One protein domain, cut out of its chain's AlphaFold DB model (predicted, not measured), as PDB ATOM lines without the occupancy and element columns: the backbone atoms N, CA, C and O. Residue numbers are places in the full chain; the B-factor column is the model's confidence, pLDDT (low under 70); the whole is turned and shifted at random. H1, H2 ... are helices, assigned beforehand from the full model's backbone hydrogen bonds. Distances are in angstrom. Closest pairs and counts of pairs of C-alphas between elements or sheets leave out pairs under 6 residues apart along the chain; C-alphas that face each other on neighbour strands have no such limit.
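AT A GLANCE: This is residues 23 to 217 of the 802 residues of an uncharacterized protein of Planctomycetes bacterium (UniProt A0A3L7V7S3). Three long helices cross in layers, with H6 in the middle between H5 and H2, while the helical hairpin of H3 and H4 makes a second lobe, meeting them near the end of H4. Short H1 packs on H5 and H6, and residues 207 to 217 stick out past the crossing. The 195 printed residues hold six named helices, H1 to H6, and no named strand: all helix. The whole is loose and flat, with a radius of gyration of the C-alphas of 20.5 A and spans of 66 by 54 by 23 A.

IN THESE COORDINATES: H1, residues 23 to 34, begins at C-alpha 23 (167.453, 199.853, 226.521). H2 is residues 43 to 72, 42.4 A; H3 residues 78 to 102, 36.1 A; H4 residues 116 to 141, 36.9 A; H5 residues 146 to 177, 46.8 A. H6, residues 183 to 215, 47.8 A, ends at C-alpha 215 (181.646, 232.754, 213.891) and has a kink of 28 degrees near residue 209.

HOW THE PARTS SIT: H1 touches H5, closest C-alphas Gly 34 and Gly 162 at 6.9 A. H2 and H6 touch, about perpendicular at 85 degrees, closest C-alphas Gly 55 and Gly 199 at 4.0 A. H2 and H5 are apart. H3 and H4 are a hairpin at a shallow tilt of 22 degrees, closest C-alphas Gly 87 and Ser 124 at 4.0 A. H4 touches H2 with residues 132 to 139 alone, closest C-alphas Ser 139 and Ala 70 at 5.9 A. H5 and H6 are a hairpin at a steep tilt of 38 degrees, closest C-alphas Met 163 and Gly 190 at 3.7 A. Every O i to N i+4 pair is within hydrogen-bond range in H1 to H5, and 27 of 29 in H6.

THE WHOLE: The C-alphas of Ala 107 and Asn 216, the two farthest apart, are 67.6 A apart. The printed part has no cut. The link from H3 to H4 is long, 13 residues. Mean pLDDT of the printed part is 79.2; 33 residues are under 70, among them 75 to 80 and 173 to 181.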
ATOM      1  N   LEU A  23     166.806 199.560 225.240       74.56
ATOM      2  CA  LEU A  23     167.453 199.853 226.521       74.56
ATOM      3  C   LEU A  23     168.876 199.286 226.569       74.56
ATOM      4  O   LEU A  23     169.782 199.989 227.001       74.56
ATOM      5  N   MET A  24     169.098 198.063 226.076       69.94
ATOM      6  CA  MET A  24     170.454 197.502 225.964       69.94
ATOM      7  C   MET A  24     171.324 198.330 225.021       69.94
ATOM      8  O   MET A  24     172.459 198.656 225.362       69.94
ATOM      9  N   ASN A  25     170.785 198.728 223.864       77.75
ATOM     10  CA  ASN A  25     171.502 199.588 222.929       77.75
ATOM     11  C   ASN A  25     171.847 200.934 223.577       77.75
ATOM     12  O   ASN A  25     172.997 201.362 223.524       77.75
ATOM     13  N   PHE A  26     170.893 201.576 224.248       83.19
ATOM     14  CA  PHE A  26     171.129 202.820 224.976       83.19
ATOM     15  C   PHE A  26     172.201 202.652 226.065       83.19
ATOM     16  O   PHE A  26     173.154 203.425 226.103       83.19
ATOM     17  N   MET A  27     172.118 201.603 226.887       80.81
ATOM     18  CA  MET A  27     173.117 201.291 227.916       80.81
ATOM     19  C   MET A  27     174.498 201.006 227.327       80.81
ATOM     20  O   MET A  27     175.498 201.432 227.898       80.81
ATOM     21  N   SER A  28     174.572 200.357 226.162       79.81
ATOM     22  CA  SER A  28     175.840 200.135 225.465       79.81
ATOM     23  C   SER A  28     176.491 201.452 225.032       79.81
ATOM     24  O   SER A  28     177.699 201.610 225.185       79.81
ATOM     25  N   TRP A  29     175.700 202.435 224.586       85.00
ATOM     26  CA  TRP A  29     176.189 203.772 224.247       85.00
ATOM     27  C   TRP A  29     176.584 204.577 225.482       85.00
ATOM     28  O   TRP A  29     177.620 205.235 225.467       85.00
ATOM     29  N   VAL A  30     175.802 204.500 226.561       87.88
ATOM     30  CA  VAL A  30     176.140 205.111 227.855       87.88
ATOM     31  C   VAL A  30     177.479 204.552 228.342       87.88
ATOM     32  O   VAL A  30     178.412 205.316 228.570       87.88
ATOM     33  N   TYR A  31     177.638 203.232 228.377       85.38
ATOM     34  CA  TYR A  31     178.888 202.579 228.762       85.38
ATOM     35  C   TYR A  31     180.058 202.952 227.843       85.38
ATOM     36  O   TYR A  31     181.123 203.352 228.317       85.38
ATOM     37  N   LEU A  32     179.842 202.902 226.524       85.31
ATOM     38  CA  LEU A  32     180.843 203.252 225.524       85.31
ATOM     39  C   LEU A  32     181.282 204.711 225.636       85.31
ATOM     40  O   LEU A  32     182.450 204.985 225.405       85.31
ATOM     41  N   LEU A  33     180.397 205.651 225.960       86.56
ATOM     42  CA  LEU A  33     180.755 207.060 226.139       86.56
ATOM     43  C   LEU A  33     181.371 207.324 227.517       86.56
ATOM     44  O   LEU A  33     182.290 208.129 227.631       86.56
ATOM     45  N   GLY A  34     180.899 206.629 228.549       84.81
ATOM     46  CA  GLY A  34     181.307 206.854 229.929       84.81
ATOM     47  C   GLY A  34     182.651 206.226 230.284       84.81
ATOM     48  O   GLY A  34     183.453 206.858 230.958       84.81
ATOM     49  N   ASP A  35     182.959 205.000 229.863       84.50
ATOM     50  CA  ASP A  35     184.189 204.356 230.331       84.50
ATOM     51  C   ASP A  35     185.429 204.847 229.546       84.50
ATOM     52  O   ASP A  35     185.523 204.614 228.332       84.50
ATOM     53  N   PRO A  36     186.425 205.483 230.198       77.94
ATOM     54  CA  PRO A  36     187.651 205.923 229.538       77.94
ATOM     55  C   PRO A  36     188.559 204.783 229.061       77.94
ATOM     56  O   PRO A  36     189.411 205.039 228.214       77.94
ATOM     57  N   ALA A  37     188.420 203.550 229.551       73.12
ATOM     58  CA  ALA A  37     189.224 202.411 229.097       73.12
ATOM     59  C   ALA A  37     188.718 201.811 227.778       73.12
ATOM     60  O   ALA A  37     189.485 201.181 227.056       73.12
ATOM     61  N   ILE A  38     187.451 202.037 227.430       74.62
ATOM     62  CA  ILE A  38     186.842 201.432 226.245       74.62
ATOM     63  C   ILE A  38     187.094 202.304 225.024       74.62
ATOM     64  O   ILE A  38     186.758 203.492 224.999       74.62
ATOM     65  N   THR A  39     187.650 201.699 223.982       69.81
ATOM     66  CA  THR A  39     187.825 202.314 222.666       69.81
ATOM     67  C   THR A  39     187.239 201.397 221.605       69.81
ATOM     68  O   THR A  39     187.384 200.176 221.664       69.81
ATOM     69  N   THR A  40     186.542 201.975 220.632       71.19
ATOM     70  CA  THR A  40     186.059 201.237 219.461       71.19
ATOM     71  C   THR A  40     186.964 201.512 218.270       71.19
ATOM     72  O   THR A  40     187.626 202.548 218.190       71.19
ATOM     73  N   LYS A  41     187.031 200.552 217.344       63.31
ATOM     74  CA  LYS A  41     187.789 200.703 216.098       63.31
ATOM     75  C   LYS A  41     187.024 201.583 215.105       63.31
ATOM     76  O   LYS A  41     185.806 201.728 215.191       63.31
ATOM     77  N   GLY A  42     187.751 202.127 214.133       69.06
ATOM     78  CA  GLY A  42     187.199 202.983 213.086       69.06
ATOM     79  C   GLY A  42     187.179 204.464 213.465       69.06
ATOM     80  O   GLY A  42     187.484 204.850 214.591       69.06
ATOM     81  N   LEU A  43     186.818 205.304 212.496       71.56
ATOM     82  CA  LEU A  43     186.899 206.762 212.612       71.56
ATOM     83  C   LEU A  43     186.055 207.301 213.774       71.56
ATOM     84  O   LEU A  43     186.543 208.096 214.574       71.56
ATOM     85  N   LEU A  44     184.817 206.816 213.917       74.25
ATOM     86  CA  LEU A  44     183.921 207.220 215.003       74.25
ATOM     87  C   LEU A  44     184.475 206.813 216.374       74.25
ATOM     88  O   LEU A  44     184.439 207.605 217.310       74.25
ATOM     89  N   GLY A  45     185.055 205.617 216.491       76.00
ATOM     90  CA  GLY A  45     185.666 205.159 217.737       76.00
ATOM     91  C   GLY A  45     186.901 205.963 218.142       76.00
ATOM     92  O   GLY A  45     187.045 206.338 219.310       76.00
ATOM     93  N   SER A  46     187.743 206.326 217.172       73.31
ATOM     94  CA  SER A  46     188.863 207.248 217.380       73.31
ATOM     95  C   SER A  46     188.382 208.629 217.834       73.31
ATOM     96  O   SER A  46     188.921 209.170 218.799       73.31
ATOM     97  N   LEU A  47     187.337 209.179 217.204       80.00
ATOM     98  CA  LEU A  47     186.748 210.463 217.600       80.00
ATOM     99  C   LEU A  47     186.195 210.429 219.029       80.00
ATOM    100  O   LEU A  47     186.482 211.331 219.810       80.00
ATOM    101  N   LEU A  48     185.454 209.380 219.398       83.12
ATOM    102  CA  LEU A  48     184.935 209.218 220.760       83.12
ATOM    103  C   LEU A  48     186.058 209.102 221.790       83.12
ATOM    104  O   LEU A  48     185.975 209.678 222.873       83.12
ATOM    105  N   THR A  49     187.123 208.382 221.446       81.06
ATOM    106  CA  THR A  49     188.303 208.254 222.303       81.06
ATOM    107  C   THR A  49     188.938 209.622 222.547       81.06
ATOM    108  O   THR A  49     189.160 209.995 223.697       81.06
ATOM    109  N   TRP A  50     189.148 210.412 221.493       81.31
ATOM    110  CA  TRP A  50     189.649 211.782 221.613       81.31
ATOM    111  C   TRP A  50     188.709 212.693 222.400       81.31
ATOM    112  O   TRP A  50     189.174 213.463 223.237       81.31
ATOM    113  N   LEU A  51     187.396 212.567 222.208       86.06
ATOM    114  CA  LEU A  51     186.405 213.328 222.964       86.06
ATOM    115  C   LEU A  51     186.524 213.060 224.472       86.06
ATOM    116  O   LEU A  51     186.507 214.003 225.260       86.06
ATOM    117  N   LYS A  52     186.695 211.793 224.881       86.94
ATOM    118  CA  LYS A  52     186.935 211.414 226.288       86.94
ATOM    119  C   LYS A  52     188.224 212.024 226.824       86.94
ATOM    120  O   LYS A  52     188.221 212.594 227.909       86.94
ATOM    121  N   ILE A  53     189.309 211.911 226.058       83.25
ATOM    122  CA  ILE A  53     190.633 212.422 226.432       83.25
ATOM    123  C   ILE A  53     190.566 213.937 226.654       83.25
ATOM    124  O   ILE A  53     190.898 214.421 227.735       83.25
ATOM    125  N   ILE A  54     190.070 214.683 225.665       84.50
ATOM    126  CA  ILE A  54     189.947 216.144 225.734       84.50
ATOM    127  C   ILE A  54     188.970 216.550 226.846       84.50
ATOM    128  O   ILE A  54     189.226 217.523 227.551       84.50
ATOM    129  N   GLY A  55     187.883 215.797 227.046       88.94
ATOM    130  CA  GLY A  55     186.937 216.012 228.141       88.94
ATOM    131  C   GLY A  55     187.598 215.910 229.514       88.94
ATOM    132  O   GLY A  55     187.517 216.847 230.307       88.94
ATOM    133  N   LEU A  56     188.317 214.818 229.779       87.44
ATOM    134  CA  LEU A  56     189.052 214.624 231.034       87.44
ATOM    135  C   LEU A  56     190.113 215.711 231.246       87.44
ATOM    136  O   LEU A  56     190.233 216.248 232.347       87.44
ATOM    137  N   PHE A  57     190.839 216.101 230.196       84.00
ATOM    138  CA  PHE A  57     191.794 217.208 230.288       84.00
ATOM    139  C   PHE A  57     191.130 218.541 230.573       84.00
ATOM    140  O   PHE A  57     191.630 219.313 231.387       84.00
ATOM    141  N   SER A  58     189.995 218.804 229.933       86.19
ATOM    142  CA  SER A  58     189.206 220.000 230.183       86.19
ATOM    143  C   SER A  58     188.746 220.059 231.638       86.19
ATOM    144  O   SER A  58     188.831 221.131 232.237       86.19
ATOM    145  N   LEU A  59     188.355 218.925 232.231       88.94
ATOM    146  CA  LEU A  59     187.987 218.844 233.644       88.94
ATOM    147  C   LEU A  59     189.169 219.181 234.554       88.94
ATOM    148  O   LEU A  59     189.066 220.080 235.385       88.94
ATOM    149  N   VAL A  60     190.302 218.498 234.369       85.94
ATOM    150  CA  VAL A  60     191.509 218.704 235.185       85.94
ATOM    151  C   VAL A  60     192.010 220.142 235.060       85.94
ATOM    152  O   VAL A  60     192.302 220.785 236.067       85.94
ATOM    153  N   ALA A  61     192.061 220.677 233.838       82.19
ATOM    154  CA  ALA A  61     192.477 222.050 233.583       82.19
ATOM    155  C   ALA A  61     191.515 223.064 234.214       82.19
ATOM    156  O   ALA A  61     191.963 224.057 234.786       82.19
ATOM    157  N   TRP A  62     190.203 222.817 234.147       86.94
ATOM    158  CA  TRP A  62     189.203 223.695 234.750       86.94
ATOM    159  C   TRP A  62     189.305 223.697 236.278       86.94
ATOM    160  O   TRP A  62     189.415 224.771 236.869       86.94
ATOM    161  N   ILE A  63     189.352 222.519 236.912       87.12
ATOM    162  CA  ILE A  63     189.512 222.388 238.367       87.12
ATOM    163  C   ILE A  63     190.821 223.053 238.805       87.12
ATOM    164  O   ILE A  63     190.814 223.914 239.684       87.12
ATOM    165  N   GLY A  64     191.935 222.715 238.150       83.50
ATOM    166  CA  GLY A  64     193.254 223.259 238.463       83.50
ATOM    167  C   GLY A  64     193.317 224.781 238.331       83.50
ATOM    168  O   GLY A  64     193.808 225.454 239.235       83.50
ATOM    169  N   ALA A  65     192.760 225.350 237.257       80.19
ATOM    170  CA  ALA A  65     192.709 226.797 237.062       80.19
ATOM    171  C   ALA A  65     191.902 227.503 238.163       80.19
ATOM    172  O   ALA A  65     192.304 228.568 238.634       80.19
ATOM    173  N   ARG A  66     190.784 226.909 238.603       82.62
ATOM    174  CA  ARG A  66     189.952 227.467 239.678       82.62
ATOM    175  C   ARG A  66     190.614 227.371 241.040       82.62
ATOM    176  O   ARG A  66     190.616 228.361 241.767       82.62
ATOM    177  N   VAL A  67     191.228 226.236 241.358       81.75
ATOM    178  CA  VAL A  67     191.996 226.065 242.598       81.75
ATOM    179  C   VAL A  67     193.170 227.046 242.635       81.75
ATOM    180  O   VAL A  67     193.333 227.766 243.616       81.75
ATOM    181  N   MET A  68     193.938 227.157 241.547       80.06
ATOM    182  CA  MET A  68     195.066 228.088 241.453       80.06
ATOM    183  C   MET A  68     194.622 229.544 241.624       80.06
ATOM    184  O   MET A  68     195.266 230.318 242.329       80.06
ATOM    185  N   GLN A  69     193.495 229.921 241.014       77.12
ATOM    186  CA  GLN A  69     192.911 231.248 241.179       77.12
ATOM    187  C   GLN A  69     192.443 231.491 242.617       77.12
ATOM    188  O   GLN A  69     192.746 232.538 243.177       77.12
ATOM    189  N   ALA A  70     191.776 230.522 243.247       77.44
ATOM    190  CA  ALA A  70     191.351 230.633 244.640       77.44
ATOM    191  C   ALA A  70     192.540 230.791 245.605       77.44
ATOM    192  O   ALA A  70     192.447 231.562 246.563       77.44
ATOM    193  N   ILE A  71     193.660 230.111 245.332       76.50
ATOM    194  CA  ILE A  71     194.919 230.266 246.073       76.50
ATOM    195  C   ILE A  71     195.503 231.667 245.845       76.50
ATOM    196  O   ILE A  71     195.833 232.355 246.812       76.50
ATOM    197  N   LYS A  72     195.601 232.115 244.584       76.38
ATOM    198  CA  LYS A  72     196.144 233.436 244.220       76.38
ATOM    199  C   LYS A  72     195.351 234.574 244.861       76.38
ATOM    200  O   LYS A  72     195.940 235.493 245.425       76.38
ATOM    201  N   ASP A  73     194.030 234.475 244.817       74.75
ATOM    202  CA  ASP A  73     193.118 235.480 245.356       74.75
ATOM    203  C   ASP A  73     192.999 235.379 246.897       74.75
ATOM    204  O   ASP A  73     192.231 236.121 247.510       74.75
ATOM    205  N   ARG A  74     193.749 234.462 247.543       71.12
ATOM    206  CA  ARG A  74     193.697 234.145 248.987       71.12
ATOM    207  C   ARG A  74     192.274 233.867 249.487       71.12
ATOM    208  O   ARG A  74     191.929 234.155 250.631       71.12
ATOM    209  N   ILE A  75     191.437 233.307 248.616       63.69
ATOM    210  CA  ILE A  75     190.028 232.999 248.888       63.69
ATOM    211  C   ILE A  75     189.903 231.680 249.663       63.69
ATOM    212  O   ILE A  75     188.919 231.486 250.379       63.69
ATOM    213  N   SER A  76     190.896 230.786 249.576       57.66
ATOM    214  CA  SER A  76     190.943 229.601 250.433       57.66
ATOM    215  C   SER A  76     191.124 230.033 251.888       57.66
ATOM    216  O   SER A  76     192.179 230.551 252.257       57.66
ATOM    217  N   LEU A  77     190.102 229.819 252.720       58.44
ATOM    218  CA  LEU A  77     190.206 230.011 254.166       58.44
ATOM    219  C   LEU A  77     191.458 229.263 254.670       58.44
ATOM    220  O   LEU A  77     191.592 228.078 254.360       58.44
ATOM    221  N   PRO A  78     192.360 229.885 255.450       63.69
ATOM    222  CA  PRO A  78     193.581 229.228 255.930       63.69
ATOM    223  C   PRO A  78     193.303 227.913 256.687       63.69
ATOM    224  O   PRO A  78     194.097 226.974 256.624       63.69
ATOM    225  N   ALA A  79     192.129 227.802 257.322       62.81
ATOM    226  CA  ALA A  79     191.635 226.572 257.944       62.81
ATOM    227  C   ALA A  79     191.357 225.439 256.933       62.81
ATOM    228  O   ALA A  79     191.699 224.289 257.188       62.81
ATOM    229  N   LEU A  80     190.795 225.755 255.761       66.06
ATOM    230  CA  LEU A  80     190.510 224.781 254.703       66.06
ATOM    231  C   LEU A  80     191.809 224.245 254.081       66.06
ATOM    232  O   LEU A  80     191.949 223.036 253.915       66.06
ATOM    233  N   SER A  81     192.798 225.103 253.810       70.31
ATOM    234  CA  SER A  81     194.122 224.644 253.356       70.31
ATOM    235  C   SER A  81     194.835 223.761 254.388       70.31
ATOM    236  O   SER A  81     195.526 222.818 254.009       70.31
ATOM    237  N   GLY A  82     194.631 224.021 255.686       76.00
ATOM    238  CA  GLY A  82     195.131 223.163 256.764       76.00
ATOM    239  C   GLY A  82     194.504 221.765 256.754       76.00
ATOM    240  O   GLY A  82     195.216 220.780 256.922       76.00
ATOM    241  N   ILE A  83     193.199 221.666 256.476       78.50
ATOM    242  CA  ILE A  83     192.477 220.386 256.344       78.50
ATOM    243  C   ILE A  83     192.990 219.579 255.144       78.50
ATOM    244  O   ILE A  83     193.199 218.374 255.267       78.50
ATOM    245  N   ALA A  84     193.261 220.226 254.008       77.50
ATOM    246  CA  ALA A  84     193.846 219.555 252.844       77.50
ATOM    247  C   ALA A  84     195.252 219.016 253.132       77.50
ATOM    248  O   ALA A  84     195.549 217.862 252.825       77.50
ATOM    249  N   ALA A  85     196.105 219.833 253.761       81.31
ATOM    250  CA  ALA A  85     197.446 219.424 254.159       81.31
ATOM    251  C   ALA A  85     197.400 218.250 255.151       81.31
ATOM    252  O   ALA A  85     198.113 217.267 254.964       81.31
ATOM    253  N   ALA A  86     196.513 218.306 256.150       82.56
ATOM    254  CA  ALA A  86     196.288 217.211 257.091       82.56
ATOM    255  C   ALA A  86     195.766 215.944 256.397       82.56
ATOM    256  O   ALA A  86     196.205 214.846 256.727       82.56
ATOM    257  N   GLY A  87     194.886 216.080 255.399       82.75
ATOM    258  CA  GLY A  87     194.400 214.968 254.585       82.75
ATOM    259  C   GLY A  87     195.521 214.283 253.799       82.75
ATOM    260  O   GLY A  87     195.673 213.067 253.899       82.75
ATOM    261  N   ILE A  88     196.353 215.055 253.089       81.25
ATOM    262  CA  ILE A  88     197.501 214.545 252.315       81.25
ATOM    263  C   ILE A  88     198.520 213.865 253.236       81.25
ATOM    264  O   ILE A  88     198.932 212.733 252.982       81.25
ATOM    265  N   VAL A  89     198.898 214.531 254.331       83.25
ATOM    266  CA  VAL A  89     199.844 213.992 255.317       83.25
ATOM    267  C   VAL A  89     199.276 212.738 255.982       83.25
ATOM    268  O   VAL A  89     199.979 211.738 256.082       83.25
ATOM    269  N   GLY A  90     197.997 212.739 256.361       81.94
ATOM    270  CA  GLY A  90     197.307 211.566 256.899       81.94
ATOM    271  C   GLY A  90     197.283 210.393 255.915       81.94
ATOM    272  O   GLY A  90     197.492 209.254 256.325       81.94
ATOM    273  N   GLY A  91     197.143 210.664 254.613       75.31
ATOM    274  CA  GLY A  91     197.226 209.655 253.558       75.31
ATOM    275  C   GLY A  91     198.620 209.030 253.472       75.31
ATOM    276  O   GLY A  91     198.750 207.807 253.477       75.31
ATOM    277  N   LEU A  92     199.674 209.849 253.494       75.44
ATOM    278  CA  LEU A  92     201.064 209.369 253.526       75.44
ATOM    279  C   LEU A  92     201.378 208.575 254.805       75.44
ATOM    280  O   LEU A  92     202.006 207.519 254.742       75.44
ATOM    281  N   ILE A  93     200.900 209.041 255.962       80.44
ATOM    282  CA  ILE A  93     201.047 208.341 257.245       80.44
ATOM    283  C   ILE A  93     200.308 207.001 257.213       80.44
ATOM    284  O   ILE A  93     200.833 206.004 257.701       80.44
ATOM    285  N   SER A  94     199.118 206.946 256.613       75.38
ATOM    286  CA  SER A  94     198.345 205.708 256.504       75.38
ATOM    287  C   SER A  94     199.057 204.641 255.664       75.38
ATOM    288  O   SER A  94     199.065 203.473 256.051       75.38
ATOM    289  N   LEU A  95     199.737 205.041 254.582       69.06
ATOM    290  CA  LEU A  95     200.591 204.156 253.783       69.06
ATOM    291  C   LEU A  95     201.735 203.582 254.630       69.06
ATOM    292  O   LEU A  95     201.957 202.373 254.629       69.06
ATOM    293  N   LEU A  96     202.419 204.428 255.406       71.50
ATOM    294  CA  LEU A  96     203.537 204.011 256.260       71.50
ATOM    295  C   LEU A  96     203.079 203.086 257.401       71.50
ATOM    296  O   LEU A  96     203.690 202.044 257.638       71.50
ATOM    297  N   LEU A  97     201.974 203.419 258.076       76.38
ATOM    298  CA  LEU A  97     201.375 202.575 259.116       76.38
ATOM    299  C   LEU A  97     200.956 201.212 258.567       76.38
ATOM    300  O   LEU A  97     201.110 200.203 259.255       76.38
ATOM    301  N   GLN A  98     200.473 201.160 257.325       71.56
ATOM    302  CA  GLN A  98     200.116 199.898 256.697       71.56
ATOM    303  C   GLN A  98     201.331 199.017 256.415       71.56
ATOM    304  O   GLN A  98     201.256 197.812 256.634       71.56
ATOM    305  N   VAL A  99     202.443 199.599 255.968       67.62
ATOM    306  CA  VAL A  99     203.700 198.863 255.755       67.62
ATOM    307  C   VAL A  99     204.221 198.303 257.080       67.62
ATOM    308  O   VAL A  99     204.682 197.164 257.150       67.62
ATOM    309  N   LEU A 100     204.105 199.065 258.169       72.19
ATOM    310  CA  LEU A 100     204.469 198.583 259.504       72.19
ATOM    311  C   LEU A 100     203.549 197.453 259.996       72.19
ATOM    312  O   LEU A 100     204.033 196.529 260.648       72.19
ATOM    313  N   LEU A 101     202.256 197.488 259.652       73.06
ATOM    314  CA  LEU A 101     201.312 196.401 259.936       73.06
ATOM    315  C   LEU A 101     201.600 195.146 259.103       73.06
ATOM    316  O   LEU A 101     201.603 194.046 259.648       73.06
ATOM    317  N   SER A 102     201.854 195.290 257.798       66.00
ATOM    318  CA  SER A 102     202.094 194.149 256.901       66.00
ATOM    319  C   SER A 102     203.420 193.448 257.188       66.00
ATOM    320  O   SER A 102     203.507 192.230 257.071       66.00
ATOM    321  N   THR A 103     204.433 194.195 257.631       68.75
ATOM    322  CA  THR A 103     205.732 193.651 258.061       68.75
ATOM    323  C   THR A 103     205.721 193.104 259.493       68.75
ATOM    324  O   THR A 103     206.763 192.675 259.989       68.75
ATOM    325  N   GLY A 104     204.574 193.139 260.184       69.94
ATOM    326  CA  GLY A 104     204.433 192.678 261.569       69.94
ATOM    327  C   GLY A 104     205.180 193.530 262.602       69.94
ATOM    328  O   GLY A 104     205.290 193.137 263.759       69.94
ATOM    329  N   ARG A 105     205.700 194.701 262.206       72.62
ATOM    330  CA  ARG A 105     206.439 195.626 263.083       72.62
ATOM    331  C   ARG A 105     205.527 196.433 264.001       72.62
ATOM    332  O   ARG A 105     206.001 197.033 264.961       72.62
ATOM    333  N   LEU A 106     204.236 196.482 263.692       75.38
ATOM    334  CA  LEU A 106     203.231 197.222 264.438       75.38
ATOM    335  C   LEU A 106     201.932 196.411 264.419       75.38
ATOM    336  O   LEU A 106     201.559 195.880 263.380       75.38
ATOM    337  N   ALA A 107     201.256 196.283 265.560       71.81
ATOM    338  CA  ALA A 107     200.001 195.545 265.681       71.81
ATOM    339  C   ALA A 107     198.915 196.495 266.191       71.81
ATOM    340  O   ALA A 107     198.928 196.892 267.355       71.81
ATOM    341  N   LEU A 108     197.990 196.890 265.311       73.25
ATOM    342  CA  LEU A 108     196.826 197.691 265.690       73.25
ATOM    343  C   LEU A 108     195.599 196.787 265.841       73.25
ATOM    344  O   LEU A 108     195.355 195.956 264.963       73.25
ATOM    345  N   PRO A 109     194.802 196.952 266.912       73.25
ATOM    346  CA  PRO A 109     193.563 196.209 267.072       73.25
ATOM    347  C   PRO A 109     192.567 196.597 265.973       73.25
ATOM    348  O   PRO A 109     192.381 197.776 265.666       73.25
ATOM    349  N   ILE A 110     191.911 195.596 265.386       70.06
ATOM    350  CA  ILE A 110     190.803 195.805 264.451       70.06
ATOM    351  C   ILE A 110     189.583 196.208 265.281       70.06
ATOM    352  O   ILE A 110     189.117 195.436 266.117       70.06
ATOM    353  N   ILE A 111     189.060 197.412 265.060       68.62
ATOM    354  CA  ILE A 111     187.900 197.926 265.793       68.62
ATOM    355  C   ILE A 111     186.670 197.644 264.932       68.62
ATOM    356  O   ILE A 111     186.599 198.100 263.793       68.62
ATOM    357  N   SER A 112     185.726 196.843 265.439       63.94
ATOM    358  CA  SER A 112     184.467 196.503 264.745       63.94
ATOM    359  C   SER A 112     184.642 196.058 263.277       63.94
ATOM    360  O   SER A 112     183.893 196.483 262.403       63.94
ATOM    361  N   GLY A 113     185.669 195.254 262.977       63.88
ATOM    362  CA  GLY A 113     185.949 194.782 261.612       63.88
ATOM    363  C   GLY A 113     186.649 195.787 260.684       63.88
ATOM    364  O   GLY A 113     186.955 195.435 259.547       63.88
ATOM    365  N   VAL A 114     186.954 197.005 261.146       66.44
ATOM    366  CA  VAL A 114     187.641 198.042 260.363       66.44
ATOM    367  C   VAL A 114     189.004 198.354 260.988       66.44
ATOM    368  O   VAL A 114     189.136 198.594 262.188       66.44
ATOM    369  N   SER A 115     190.052 198.337 260.165       73.31
ATOM    370  CA  SER A 115     191.401 198.733 260.583       73.31
ATOM    371  C   SER A 115     191.445 200.240 260.902       73.31
ATOM    372  O   SER A 115     190.941 201.031 260.101       73.31
ATOM    373  N   PRO A 116     192.097 200.685 261.996       76.31
ATOM    374  CA  PRO A 116     192.315 202.111 262.265       76.31
ATOM    375  C   PRO A 116     193.012 202.842 261.108       76.31
ATOM    376  O   PRO A 116     192.722 204.006 260.839       76.31
ATOM    377  N   VAL A 117     193.879 202.139 260.370       73.62
ATOM    378  CA  VAL A 117     194.545 202.676 259.174       73.62
ATOM    379  C   VAL A 117     193.546 202.928 258.054       73.62
ATOM    380  O   VAL A 117     193.628 203.946 257.380       73.62
ATOM    381  N   ALA A 118     192.552 202.060 257.886       69.88
ATOM    382  CA  ALA A 118     191.510 202.279 256.894       69.88
ATOM    383  C   ALA A 118     190.602 203.470 257.220       69.88
ATOM    384  O   ALA A 118     190.228 204.215 256.317       69.88
ATOM    385  N   ILE A 119     190.280 203.681 258.498       79.25
ATOM    386  CA  ILE A 119     189.535 204.870 258.933       79.25
ATOM    387  C   ILE A 119     190.346 206.129 258.606       79.25
ATOM    388  O   ILE A 119     189.802 207.078 258.046       79.25
ATOM    389  N   LEU A 120     191.654 206.112 258.883       81.56
ATOM    390  CA  LEU A 120     192.553 207.215 258.552       81.56
ATOM    391  C   LEU A 120     192.593 207.495 257.040       81.56
ATOM    392  O   LEU A 120     192.470 208.648 256.644       81.56
ATOM    393  N   VAL A 121     192.680 206.456 256.197       75.31
ATOM    394  CA  VAL A 121     192.627 206.590 254.728       75.31
ATOM    395  C   VAL A 121     191.327 207.264 254.277       75.31
ATOM    396  O   VAL A 121     191.362 208.221 253.503       75.31
ATOM    397  N   ILE A 122     190.177 206.795 254.774       78.31
ATOM    398  CA  ILE A 122     188.863 207.343 254.410       78.31
ATOM    399  C   ILE A 122     188.753 208.810 254.842       78.31
ATOM    400  O   ILE A 122     188.352 209.654 254.041       78.31
ATOM    401  N   LEU A 123     189.149 209.133 256.077       83.94
ATOM    402  CA  LEU A 123     189.138 210.507 256.591       83.94
ATOM    403  C   LEU A 123     190.055 211.427 255.778       83.94
ATOM    404  O   LEU A 123     189.667 212.552 255.468       83.94
ATOM    405  N   SER A 124     191.232 210.944 255.385       82.62
ATOM    406  CA  SER A 124     192.165 211.677 254.532       82.62
ATOM    407  C   SER A 124     191.582 211.995 253.157       82.62
ATOM    408  O   SER A 124     191.676 213.137 252.706       82.62
ATOM    409  N   ILE A 125     190.939 211.022 252.503       79.69
ATOM    410  CA  ILE A 125     190.288 211.233 251.202       79.69
ATOM    411  C   ILE A 125     189.129 212.227 251.342       79.69
ATOM    412  O   ILE A 125     189.052 213.187 250.573       79.69
ATOM    413  N   LEU A 126     188.263 212.047 252.344       84.69
ATOM    414  CA  LEU A 126     187.136 212.947 252.598       84.69
ATOM    415  C   LEU A 126     187.600 214.377 252.887       84.69
ATOM    416  O   LEU A 126     186.991 215.316 252.384       84.69
ATOM    417  N   ALA A 127     188.692 214.555 253.634       84.88
ATOM    418  CA  ALA A 127     189.267 215.869 253.912       84.88
ATOM    419  C   ALA A 127     189.726 216.583 252.630       84.88
ATOM    420  O   ALA A 127     189.433 217.766 252.446       84.88
ATOM    421  N   VAL A 128     190.400 215.870 251.719       82.81
ATOM    422  CA  VAL A 128     190.865 216.431 250.439       82.81
ATOM    423  C   VAL A 128     189.692 216.749 249.508       82.81
ATOM    424  O   VAL A 128     189.661 217.828 248.916       82.81
ATOM    425  N   VAL A 129     188.707 215.853 249.400       85.38
ATOM    426  CA  VAL A 129     187.514 216.066 248.563       85.38
ATOM    427  C   VAL A 129     186.664 217.218 249.103       85.38
ATOM    428  O   VAL A 129     186.286 218.104 248.343       85.38
ATOM    429  N   ALA A 130     186.418 217.263 250.416       86.38
ATOM    430  CA  ALA A 130     185.665 218.344 251.049       86.38
ATOM    431  C   ALA A 130     186.364 219.696 250.878       86.38
ATOM    432  O   ALA A 130     185.709 220.703 250.612       86.38
ATOM    433  N   TRP A 131     187.696 219.724 250.985       87.12
ATOM    434  CA  TRP A 131     188.475 220.921 250.691       87.12
ATOM    435  C   TRP A 131     188.312 221.377 249.240       87.12
ATOM    436  O   TRP A 131     188.087 222.567 248.997       87.12
ATOM    437  N   LEU A 132     188.424 220.449 248.287       86.69
ATOM    438  CA  LEU A 132     188.302 220.745 246.863       86.69
ATOM    439  C   LEU A 132     186.919 221.331 246.550       86.69
ATOM    440  O   LEU A 132     186.832 222.418 245.980       86.69
ATOM    441  N   GLU A 133     185.854 220.664 246.998       88.44
ATOM    442  CA  GLU A 133     184.469 221.102 246.796       88.44
ATOM    443  C   GLU A 133     184.189 222.460 247.447       88.44
ATOM    444  O   GLU A 133     183.679 223.375 246.795       88.44
ATOM    445  N   ALA A 134     184.589 222.646 248.708       85.50
ATOM    446  CA  ALA A 134     184.427 223.926 249.394       85.50
ATOM    447  C   ALA A 134     185.165 225.053 248.655       85.50
ATOM    448  O   ALA A 134     184.621 226.142 248.474       85.50
ATOM    449  N   THR A 135     186.384 224.790 248.178       83.31
ATOM    450  CA  THR A 135     187.185 225.771 247.433       83.31
ATOM    451  C   THR A 135     186.508 226.169 246.122       83.31
ATOM    452  O   THR A 135     186.433 227.362 245.814       83.31
ATOM    453  N   LEU A 136     185.968 225.204 245.370       86.31
ATOM    454  CA  LEU A 136     185.256 225.462 244.116       86.31
ATOM    455  C   LEU A 136     183.983 226.292 244.353       86.31
ATOM    456  O   LEU A 136     183.806 227.340 243.723       86.31
ATOM    457  N   TRP A 137     183.130 225.889 245.298       86.00
ATOM    458  CA  TRP A 137     181.882 226.597 245.611       86.00
ATOM    459  C   TRP A 137     182.115 228.011 246.159       86.00
ATOM    460  O   TRP A 137     181.469 228.964 245.707       86.00
ATOM    461  N   ILE A 138     183.066 228.183 247.084       81.31
ATOM    462  CA  ILE A 138     183.399 229.496 247.656       81.31
ATOM    463  C   ILE A 138     183.941 230.426 246.566       81.31
ATOM    464  O   ILE A 138     183.482 231.567 246.462       81.31
ATOM    465  N   SER A 139     184.862 229.937 245.725       76.38
ATOM    466  CA  SER A 139     185.430 230.701 244.604       76.38
ATOM    467  C   SER A 139     184.337 231.237 243.670       76.38
ATOM    468  O   SER A 139     184.382 232.400 243.262       76.38
ATOM    469  N   MET A 140     183.306 230.434 243.394       75.94
ATOM    470  CA  MET A 140     182.196 230.830 242.523       75.94
ATOM    471  C   MET A 140     181.143 231.699 243.204       75.94
ATOM    472  O   MET A 140     180.518 232.523 242.543       75.94
ATOM    473  N   SER A 141     180.926 231.562 244.512       71.19
ATOM    474  CA  SER A 141     179.938 232.374 245.235       71.19
ATOM    475  C   SER A 141     180.262 233.874 245.215       71.19
ATOM    476  O   SER A 141     179.336 234.681 245.152       71.19
ATOM    477  N   ARG A 142     181.555 234.238 245.186       66.12
ATOM    478  CA  ARG A 142     182.049 235.624 245.276       66.12
ATOM    479  C   ARG A 142     182.186 236.364 243.940       66.12
ATOM    480  O   ARG A 142     182.337 237.580 243.951       66.12
ATOM    481  N   ARG A 143     182.154 235.667 242.798       62.94
ATOM    482  CA  ARG A 143     182.214 236.279 241.457       62.94
ATOM    483  C   ARG A 143     180.869 236.117 240.750       62.94
ATOM    484  O   ARG A 143     180.358 235.007 240.652       62.94
ATOM    485  N   GLU A 144     180.315 237.200 240.209       53.34
ATOM    486  CA  GLU A 144     178.984 237.252 239.566       53.34
ATOM    487  C   GLU A 144     178.881 236.541 238.193       53.34
ATOM    488  O   GLU A 144     178.080 236.907 237.338       53.34
ATOM    489  N   SER A 145     179.660 235.488 237.940       66.81
ATOM    490  CA  SER A 145     179.532 234.677 236.720       66.81
ATOM    491  C   SER A 145     178.488 233.575 236.938       66.81
ATOM    492  O   SER A 145     178.817 232.474 237.383       66.81
ATOM    493  N   GLN A 146     177.211 233.851 236.638       77.25
ATOM    494  CA  GLN A 146     176.136 232.843 236.731       77.25
ATOM    495  C   GLN A 146     176.442 231.574 235.910       77.25
ATOM    496  O   GLN A 146     176.098 230.466 236.323       77.25
ATOM    497  N   GLY A 147     177.153 231.721 234.787       79.00
ATOM    498  CA  GLY A 147     177.525 230.604 233.918       79.00
ATOM    499  C   GLY A 147     178.494 229.602 234.557       79.00
ATOM    500  O   GLY A 147     178.382 228.408 234.296       79.00
ATOM    501  N   ASP A 148     179.418 230.045 235.415       79.88
ATOM    502  CA  ASP A 148     180.355 229.124 236.077       79.88
ATOM    503  C   ASP A 148     179.666 228.308 237.188       79.88
ATOM    504  O   ASP A 148     179.950 227.121 237.338       79.88
ATOM    505  N   LYS A 149     178.697 228.900 237.905       85.00
ATOM    506  CA  LYS A 149     177.878 228.185 238.905       85.00
ATOM    507  C   LYS A 149     177.029 227.088 238.260       85.00
ATOM    508  O   LYS A 149     176.986 225.969 238.764       85.00
ATOM    509  N   LEU A 150     176.390 227.397 237.127       88.12
ATOM    510  CA  LEU A 150     175.619 226.417 236.353       88.12
ATOM    511  C   LEU A 150     176.494 225.257 235.870       88.12
ATOM    512  O   LEU A 150     176.061 224.108 235.926       88.12
ATOM    513  N   LEU A 151     177.732 225.539 235.451       88.25
ATOM    514  CA  LEU A 151     178.679 224.499 235.060       88.25
ATOM    515  C   LEU A 151     179.006 223.557 236.226       88.25
ATOM    516  O   LEU A 151     178.989 222.345 236.031       88.25
ATOM    517  N   LEU A 152     179.267 224.080 237.429       90.00
ATOM    518  CA  LEU A 152     179.558 223.220 238.580       90.00
ATOM    519  C   LEU A 152     178.361 222.333 238.946       90.00
ATOM    520  O   LEU A 152     178.541 221.151 239.238       90.00
ATOM    521  N   ILE A 153     177.142 222.873 238.887       92.12
ATOM    522  CA  ILE A 153     175.917 222.086 239.091       92.12
ATOM    523  C   ILE A 153     175.812 220.990 238.023       92.12
ATOM    524  O   ILE A 153     175.578 219.829 238.357       92.12
ATOM    525  N   ALA A 154     176.043 221.324 236.750       92.38
ATOM    526  CA  ALA A 154     176.018 220.356 235.657       92.38
ATOM    527  C   ALA A 154     177.066 219.242 235.836       92.38
ATOM    528  O   ALA A 154     176.758 218.078 235.586       92.38
ATOM    529  N   MET A 155     178.268 219.566 236.323       93.25
ATOM    530  CA  MET A 155     179.299 218.578 236.661       93.25
ATOM    531  C   MET A 155     178.825 217.608 237.749       93.25
ATOM    532  O   MET A 155     178.992 216.401 237.604       93.25
ATOM    533  N   HIS A 156     178.183 218.101 238.809       94.06
ATOM    534  CA  HIS A 156     177.643 217.240 239.866       94.06
ATOM    535  C   HIS A 156     176.520 216.332 239.354       94.06
ATOM    536  O   HIS A 156     176.486 215.146 239.676       94.06
ATOM    537  N   VAL A 157     175.632 216.857 238.505       96.00
ATOM    538  CA  VAL A 157     174.593 216.048 237.847       96.00
ATOM    539  C   VAL A 157     175.227 214.963 236.972       96.00
ATOM    540  O   VAL A 157     174.803 213.809 237.022       96.00
ATOM    541  N   ALA A 158     176.276 215.299 236.219       94.31
ATOM    542  CA  ALA A 158     177.022 214.353 235.397       94.31
ATOM    543  C   ALA A 158     177.732 213.270 236.232       94.31
ATOM    544  O   ALA A 158     177.713 212.098 235.853       94.31
ATOM    545  N   LEU A 159     178.295 213.638 237.388       93.69
ATOM    546  CA  LEU A 159     178.894 212.706 238.343       93.69
ATOM    547  C   LEU A 159     177.856 211.708 238.868       93.69
ATOM    548  O   LEU A 159     178.087 210.501 238.819       93.69
ATOM    549  N   VAL A 160     176.697 212.201 239.317       95.19
ATOM    550  CA  VAL A 160     175.597 211.360 239.816       95.19
ATOM    551  C   VAL A 160     175.078 210.435 238.715       95.19
ATOM    552  O   VAL A 160     174.879 209.246 238.957       95.19
ATOM    553  N   PHE A 161     174.914 210.947 237.494       94.56
ATOM    554  CA  PHE A 161     174.492 210.148 236.346       94.56
ATOM    555  C   PHE A 161     175.498 209.039 236.004       94.56
ATOM    556  O   PHE A 161     175.107 207.886 235.812       94.56
ATOM    557  N   GLY A 162     176.797 209.352 235.969       91.06
ATOM    558  CA  GLY A 162     177.851 208.359 235.751       91.06
ATOM    559  C   GLY A 162     177.895 207.299 236.847       91.06
ATOM    560  O   GLY A 162     177.961 206.108 236.554       91.06
ATOM    561  N   MET A 163     177.754 207.720 238.105       90.75
ATOM    562  CA  MET A 163     177.741 206.818 239.252       90.75
ATOM    563  C   MET A 163     176.539 205.867 239.220       90.75
ATOM    564  O   MET A 163     176.713 204.654 239.336       90.75
ATOM    565  N   ALA A 164     175.335 206.396 238.982       91.06
ATOM    566  CA  ALA A 164     174.113 205.605 238.876       91.06
ATOM    567  C   ALA A 164     174.149 204.637 237.683       91.06
ATOM    568  O   ALA A 164     173.814 203.462 237.835       91.06
ATOM    569  N   SER A 165     174.593 205.104 236.510       88.62
ATOM    570  CA  SER A 165     174.681 204.269 235.306       88.62
ATOM    571  C   SER A 165     175.721 203.158 235.436       88.62
ATOM    572  O   SER A 165     175.421 202.024 235.078       88.62
ATOM    573  N   GLY A 166     176.903 203.424 236.002       85.75
ATOM    574  CA  GLY A 166     177.920 202.390 236.211       85.75
ATOM    575  C   GLY A 166     177.487 201.310 237.202       85.75
ATOM    576  O   GLY A 166     177.637 200.124 236.908       85.75
ATOM    577  N   ILE A 167     176.868 201.697 238.327       86.50
ATOM    578  CA  ILE A 167     176.302 200.739 239.293       86.50
ATOM    579  C   ILE A 167     175.222 199.889 238.616       86.50
ATOM    580  O   ILE A 167     175.246 198.664 238.728       86.50
ATOM    581  N   PHE A 168     174.315 200.528 237.873       84.50
ATOM    582  CA  PHE A 168     173.248 199.839 237.157       84.50
ATOM    583  C   PHE A 168     173.801 198.849 236.121       84.50
ATOM    584  O   PHE A 168     173.384 197.694 236.102       84.50
ATOM    585  N   ILE A 169     174.766 199.255 235.292       80.50
ATOM    586  CA  ILE A 169     175.365 198.396 234.259       80.50
ATOM    587  C   ILE A 169     176.024 197.167 234.888       80.50
ATOM    588  O   ILE A 169     175.759 196.050 234.450       80.50
ATOM    589  N   VAL A 170     176.833 197.350 235.935       78.81
ATOM    590  CA  VAL A 170     177.525 196.240 236.605       78.81
ATOM    591  C   VAL A 170     176.529 195.277 237.253       78.81
ATOM    592  O   VAL A 170     176.667 194.066 237.099       78.81
ATOM    593  N   GLN A 171     175.488 195.789 237.914       77.88
ATOM    594  CA  GLN A 171     174.452 194.954 238.530       77.88
ATOM    595  C   GLN A 171     173.652 194.148 237.498       77.88
ATOM    596  O   GLN A 171     173.400 192.963 237.712       77.88
ATOM    597  N   ASN A 172     173.287 194.752 236.364       73.44
ATOM    598  CA  ASN A 172     172.557 194.052 235.305       73.44
ATOM    599  C   ASN A 172     173.455 193.046 234.564       73.44
ATOM    600  O   ASN A 172     173.019 191.941 234.254       73.44
ATOM    601  N   PHE A 173     174.727 193.378 234.322       66.88
ATOM    602  CA  PHE A 173     175.683 192.463 233.693       66.88
ATOM    603  C   PHE A 173     175.990 191.248 234.586       66.88
ATOM    604  O   PHE A 173     175.990 190.112 234.108       66.88
ATOM    605  N   ALA A 174     176.162 191.476 235.894       61.78
ATOM    606  CA  ALA A 174     176.285 190.436 236.918       61.78
ATOM    607  C   ALA A 174     175.097 189.461 236.892       61.78
ATOM    608  O   ALA A 174     175.283 188.243 236.929       61.78
ATOM    609  N   GLN A 175     173.876 189.996 236.776       59.38
ATOM    610  CA  GLN A 175     172.653 189.198 236.686       59.38
ATOM    611  C   GLN A 175     172.591 188.350 235.409       59.38
ATOM    612  O   GLN A 175     172.192 187.191 235.481       59.38
ATOM    613  N   VAL A 176     173.018 188.883 234.259       57.41
ATOM    614  CA  VAL A 176     173.001 188.157 232.974       57.41
ATOM    615  C   VAL A 176     174.026 187.017 232.932       57.41
ATOM    616  O   VAL A 176     173.749 185.978 232.339       57.41
ATOM    617  N   GLN A 177     175.195 187.173 233.563       50.72
ATOM    618  CA  GLN A 177     176.243 186.138 233.583       50.72
ATOM    619  C   GLN A 177     176.174 185.188 234.791       50.72
ATOM    620  O   GLN A 177     176.964 184.251 234.873       50.72
ATOM    621  N   GLY A 178     175.257 185.412 235.739       48.25
ATOM    622  CA  GLY A 178     175.165 184.619 236.971       48.25
ATOM    623  C   GLY A 178     176.365 184.794 237.914       48.25
ATOM    624  O   GLY A 178     176.601 183.951 238.779       48.25
ATOM    625  N   ILE A 179     177.133 185.877 237.756       55.62
ATOM    626  CA  ILE A 179     178.343 186.170 238.535       55.62
ATOM    627  C   ILE A 179     177.978 187.157 239.647       55.62
ATOM    628  O   ILE A 179     177.402 188.209 239.384       55.62
ATOM    629  N   LYS A 180     178.334 186.860 240.903       56.56
ATOM    630  CA  LYS A 180     178.204 187.826 242.007       56.56
ATOM    631  C   LYS A 180     179.324 188.862 241.915       56.56
ATOM    632  O   LYS A 180     180.428 188.609 242.385       56.56
ATOM    633  N   ILE A 181     179.029 190.015 241.322       64.38
ATOM    634  CA  ILE A 181     179.945 191.160 241.296       64.38
ATOM    635  C   ILE A 181     179.798 191.980 242.590       64.38
ATOM    636  O   ILE A 181     178.688 192.176 243.089       64.38
ATOM    637  N   SER A 182     180.916 192.451 243.152       70.44
ATOM    638  CA  SER A 182     180.931 193.291 244.357       70.44
ATOM    639  C   SER A 182     180.317 194.675 244.097       70.44
ATOM    640  O   SER A 182     180.570 195.294 243.065       70.44
ATOM    641  N   ILE A 183     179.573 195.223 245.069       72.19
ATOM    642  CA  ILE A 183     179.043 196.607 245.024       72.19
ATOM    643  C   ILE A 183     180.180 197.619 244.795       72.19
ATOM    644  O   ILE A 183     179.992 198.638 244.127       72.19
ATOM    645  N   LEU A 184     181.374 197.311 245.307       73.81
ATOM    646  CA  LEU A 184     182.564 198.135 245.141       73.81
ATOM    647  C   LEU A 184     182.967 198.294 243.665       73.81
ATOM    648  O   LEU A 184     183.336 199.392 243.262       73.81
ATOM    649  N   GLU A 185     182.855 197.242 242.853       75.06
ATOM    650  CA  GLU A 185     183.189 197.294 241.421       75.06
ATOM    651  C   GLU A 185     182.193 198.171 240.651       75.06
ATOM    652  O   GLU A 185     182.590 198.965 239.798       75.06
ATOM    653  N   GLY A 186     180.907 198.118 241.019       80.50
ATOM    654  CA  GLY A 186     179.885 199.024 240.487       80.50
ATOM    655  C   GLY A 186     180.166 200.492 240.819       80.50
ATOM    656  O   GLY A 186     180.043 201.357 239.952       80.50
ATOM    657  N   ILE A 187     180.600 200.775 242.051       83.94
ATOM    658  CA  ILE A 187     180.992 202.124 242.486       83.94
ATOM    659  C   ILE A 187     182.237 202.607 241.733       83.94
ATOM    660  O   ILE A 187     182.248 203.741 241.259       83.94
ATOM    661  N   GLN A 188     183.266 201.767 241.586       82.31
ATOM    662  CA  GLN A 188     184.480 202.106 240.833       82.31
ATOM    663  C   GLN A 188     184.157 202.418 239.369       82.31
ATOM    664  O   GLN A 188     184.583 203.448 238.840       82.31
ATOM    665  N   GLN A 189     183.358 201.563 238.726       83.94
ATOM    666  CA  GLN A 189     182.921 201.767 237.350       83.94
ATOM    667  C   GLN A 189     182.104 203.055 237.208       83.94
ATOM    668  O   GLN A 189     182.359 203.864 236.314       83.94
ATOM    669  N   GLY A 190     181.156 203.280 238.119       87.81
ATOM    670  CA  GLY A 190     180.335 204.482 238.144       87.81
ATOM    671  C   GLY A 190     181.144 205.759 238.365       87.81
ATOM    672  O   GLY A 190     180.920 206.752 237.679       87.81
ATOM    673  N   ALA A 191     182.136 205.735 239.253       87.69
ATOM    674  CA  ALA A 191     183.031 206.866 239.485       87.69
ATOM    675  C   ALA A 191     183.877 207.195 238.240       87.69
ATOM    676  O   ALA A 191     183.983 208.362 237.863       87.69
ATOM    677  N   ARG A 192     184.407 206.181 237.538       86.62
ATOM    678  CA  ARG A 192     185.128 206.372 236.262       86.62
ATOM    679  C   ARG A 192     184.246 207.017 235.195       86.62
ATOM    680  O   ARG A 192     184.684 207.956 234.531       86.62
ATOM    681  N   MET A 193     183.010 206.537 235.051       89.31
ATOM    682  CA  MET A 193     182.029 207.107 234.121       89.31
ATOM    683  C   MET A 193     181.583 208.516 234.537       89.31
ATOM    684  O   MET A 193     181.371 209.380 233.694       89.31
ATOM    685  N   GLY A 194     181.482 208.789 235.838       91.69
ATOM    686  CA  GLY A 194     181.181 210.125 236.353       91.69
ATOM    687  C   GLY A 194     182.247 211.149 235.968       91.69
ATOM    688  O   GLY A 194     181.913 212.226 235.480       91.69
ATOM    689  N   LEU A 195     183.530 210.792 236.103       90.00
ATOM    690  CA  LEU A 195     184.650 211.667 235.741       90.00
ATOM    691  C   LEU A 195     184.664 212.031 234.248       90.00
ATOM    692  O   LEU A 195     184.916 213.185 233.896       90.00
ATOM    693  N   THR A 196     184.372 211.085 233.355       90.31
ATOM    694  CA  THR A 196     184.312 211.375 231.911       90.31
ATOM    695  C   THR A 196     183.121 212.260 231.555       90.31
ATOM    696  O   THR A 196     183.294 213.212 230.793       90.31
ATOM    697  N   TYR A 197     181.942 212.025 232.140       94.00
ATOM    698  CA  TYR A 197     180.775 212.879 231.909       94.00
ATOM    699  C   TYR A 197     180.959 214.290 232.474       94.00
ATOM    700  O   TYR A 197     180.609 215.260 231.798       94.00
ATOM    701  N   MET A 198     181.579 214.438 233.651       92.81
ATOM    702  CA  MET A 198     182.026 215.746 234.148       92.81
ATOM    703  C   MET A 198     182.939 216.430 233.123       92.81
ATOM    704  O   MET A 198     182.735 217.601 232.797       92.81
ATOM    705  N   GLY A 199     183.882 215.687 232.539       91.38
ATOM    706  CA  GLY A 199     184.741 216.170 231.458       91.38
ATOM    707  C   GLY A 199     183.997 216.619 230.200       91.38
ATOM    708  O   GLY A 199     184.372 217.614 229.578       91.38
ATOM    709  N   TYR A 200     182.904 215.954 229.832       93.12
ATOM    710  CA  TYR A 200     182.061 216.418 228.730       93.12
ATOM    711  C   TYR A 200     181.354 217.729 229.051       93.12
ATOM    712  O   TYR A 200     181.263 218.582 228.172       93.12
ATOM    713  N   THR A 201     180.909 217.943 230.293       92.94
ATOM    714  CA  THR A 201     180.297 219.227 230.672       92.94
ATOM    715  C   THR A 201     181.303 220.381 230.621       92.94
ATOM    716  O   THR A 201     180.986 221.441 230.073       92.94
ATOM    717  N   SER A 202     182.545 220.179 231.087       89.56
ATOM    718  CA  SER A 202     183.603 221.193 230.958       89.56
ATOM    719  C   SER A 202     183.960 221.460 229.500       89.56
ATOM    720  O   SER A 202     184.098 222.619 229.100       89.56
ATOM    721  N   LEU A 203     184.048 220.404 228.687       90.25
ATOM    722  CA  LEU A 203     184.347 220.520 227.266       90.25
ATOM    723  C   LEU A 203     183.224 221.223 226.498       90.25
ATOM    724  O   LEU A 203     183.505 222.064 225.649       90.25
ATOM    725  N   ALA A 204     181.960 220.936 226.812       90.31
ATOM    726  CA  ALA A 204     180.809 221.594 226.203       90.31
ATOM    727  C   ALA A 204     180.810 223.101 226.494       90.31
ATOM    728  O   ALA A 204     180.588 223.903 225.589       90.31
ATOM    729  N   MET A 205     181.141 223.504 227.726       85.25
ATOM    730  CA  MET A 205     181.267 224.922 228.075       85.25
ATOM    731  C   MET A 205     182.447 225.594 227.363       85.25
ATOM    732  O   MET A 205     182.335 226.736 226.907       85.25
ATOM    733  N   LEU A 206     183.577 224.891 227.239       84.56
ATOM    734  CA  LEU A 206     184.717 225.354 226.448       84.56
ATOM    735  C   LEU A 206     184.306 225.573 224.985       84.56
ATOM    736  O   LEU A 206     184.577 226.633 224.423       84.56
ATOM    737  N   GLY A 207     183.600 224.600 224.403       86.31
ATOM    738  CA  GLY A 207     183.058 224.650 223.050       86.31
ATOM    739  C   GLY A 207     182.100 225.821 222.855       86.31
ATOM    740  O   GLY A 207     182.287 226.601 221.929       86.31
ATOM    741  N   TYR A 208     181.145 226.023 223.765       86.00
ATOM    742  CA  TYR A 208     180.205 227.148 223.716       86.00
ATOM    743  C   TYR A 208     180.921 228.507 223.661       86.00
ATOM    744  O   TYR A 208     180.597 229.354 222.829       86.00
ATOM    745  N   ARG A 209     181.958 228.697 224.490       83.12
ATOM    746  CA  ARG A 209     182.777 229.925 224.487       83.12
ATOM    747  C   ARG A 209     183.564 230.113 223.188       83.12
ATOM    748  O   ARG A 209     183.858 231.251 222.834       83.12
ATOM    749  N   LEU A 210     183.923 229.026 222.507       85.44
ATOM    750  CA  LEU A 210     184.650 229.064 221.239       85.44
ATOM    751  C   LEU A 210     183.733 229.291 220.037       85.44
ATOM    752  O   LEU A 210     184.147 229.985 219.119       85.44
ATOM    753  N   VAL A 211     182.510 228.751 220.025       87.00
ATOM    754  CA  VAL A 211     181.579 228.864 218.882       87.00
ATOM    755  C   VAL A 211     181.321 230.326 218.507       87.00
ATOM    756  O   VAL A 211     181.385 230.674 217.329       87.00
ATOM    757  N   ALA A 212     181.109 231.194 219.501       80.94
ATOM    758  CA  ALA A 212     180.941 232.629 219.272       80.94
ATOM    759  C   ALA A 212     182.194 233.276 218.653       80.94
ATOM    760  O   ALA A 212     182.089 234.169 217.819       80.94
ATOM    761  N   GLU A 213     183.383 232.810 219.034       84.69
ATOM    762  CA  GLU A 213     184.646 233.303 218.489       84.69
ATOM    763  C   GLU A 213     184.854 232.815 217.047       84.69
ATOM    764  O   GLU A 213     185.219 233.607 216.184       84.69
ATOM    765  N   PHE A 214     184.555 231.539 216.774       85.12
ATOM    766  CA  PHE A 214     184.642 230.926 215.447       85.12
ATOM    767  C   PHE A 214     183.771 231.639 214.415       85.12
ATOM    768  O   PHE A 214     184.222 231.860 213.293       85.12
ATOM    769  N   TRP A 215     182.556 232.042 214.793       85.94
ATOM    770  CA  TRP A 215     181.646 232.754 213.891       85.94
ATOM    771  C   TRP A 215     182.142 234.161 213.518       85.94
ATOM    772  O   TRP A 215     181.766 234.702 212.483       85.94
ATOM    773  N   ASN A 216     183.023 234.740 214.337       84.75
ATOM    774  CA  ASN A 216     183.607 236.063 214.116       84.75
ATOM    775  C   ASN A 216     184.948 236.022 213.353       84.75
ATOM    776  O   ASN A 216     185.554 237.076 213.120       84.75
ATOM    777  N   ILE A 217     185.429 234.833 212.964       88.81
ATOM    778  CA  ILE A 217     186.671 234.667 212.198       88.81
ATOM    779  C   ILE A 217     186.444 235.092 210.748       88.81
ATOM    780  O   ILE A 217     185.623 234.526 210.031       88.81
TER     781      ILE A 217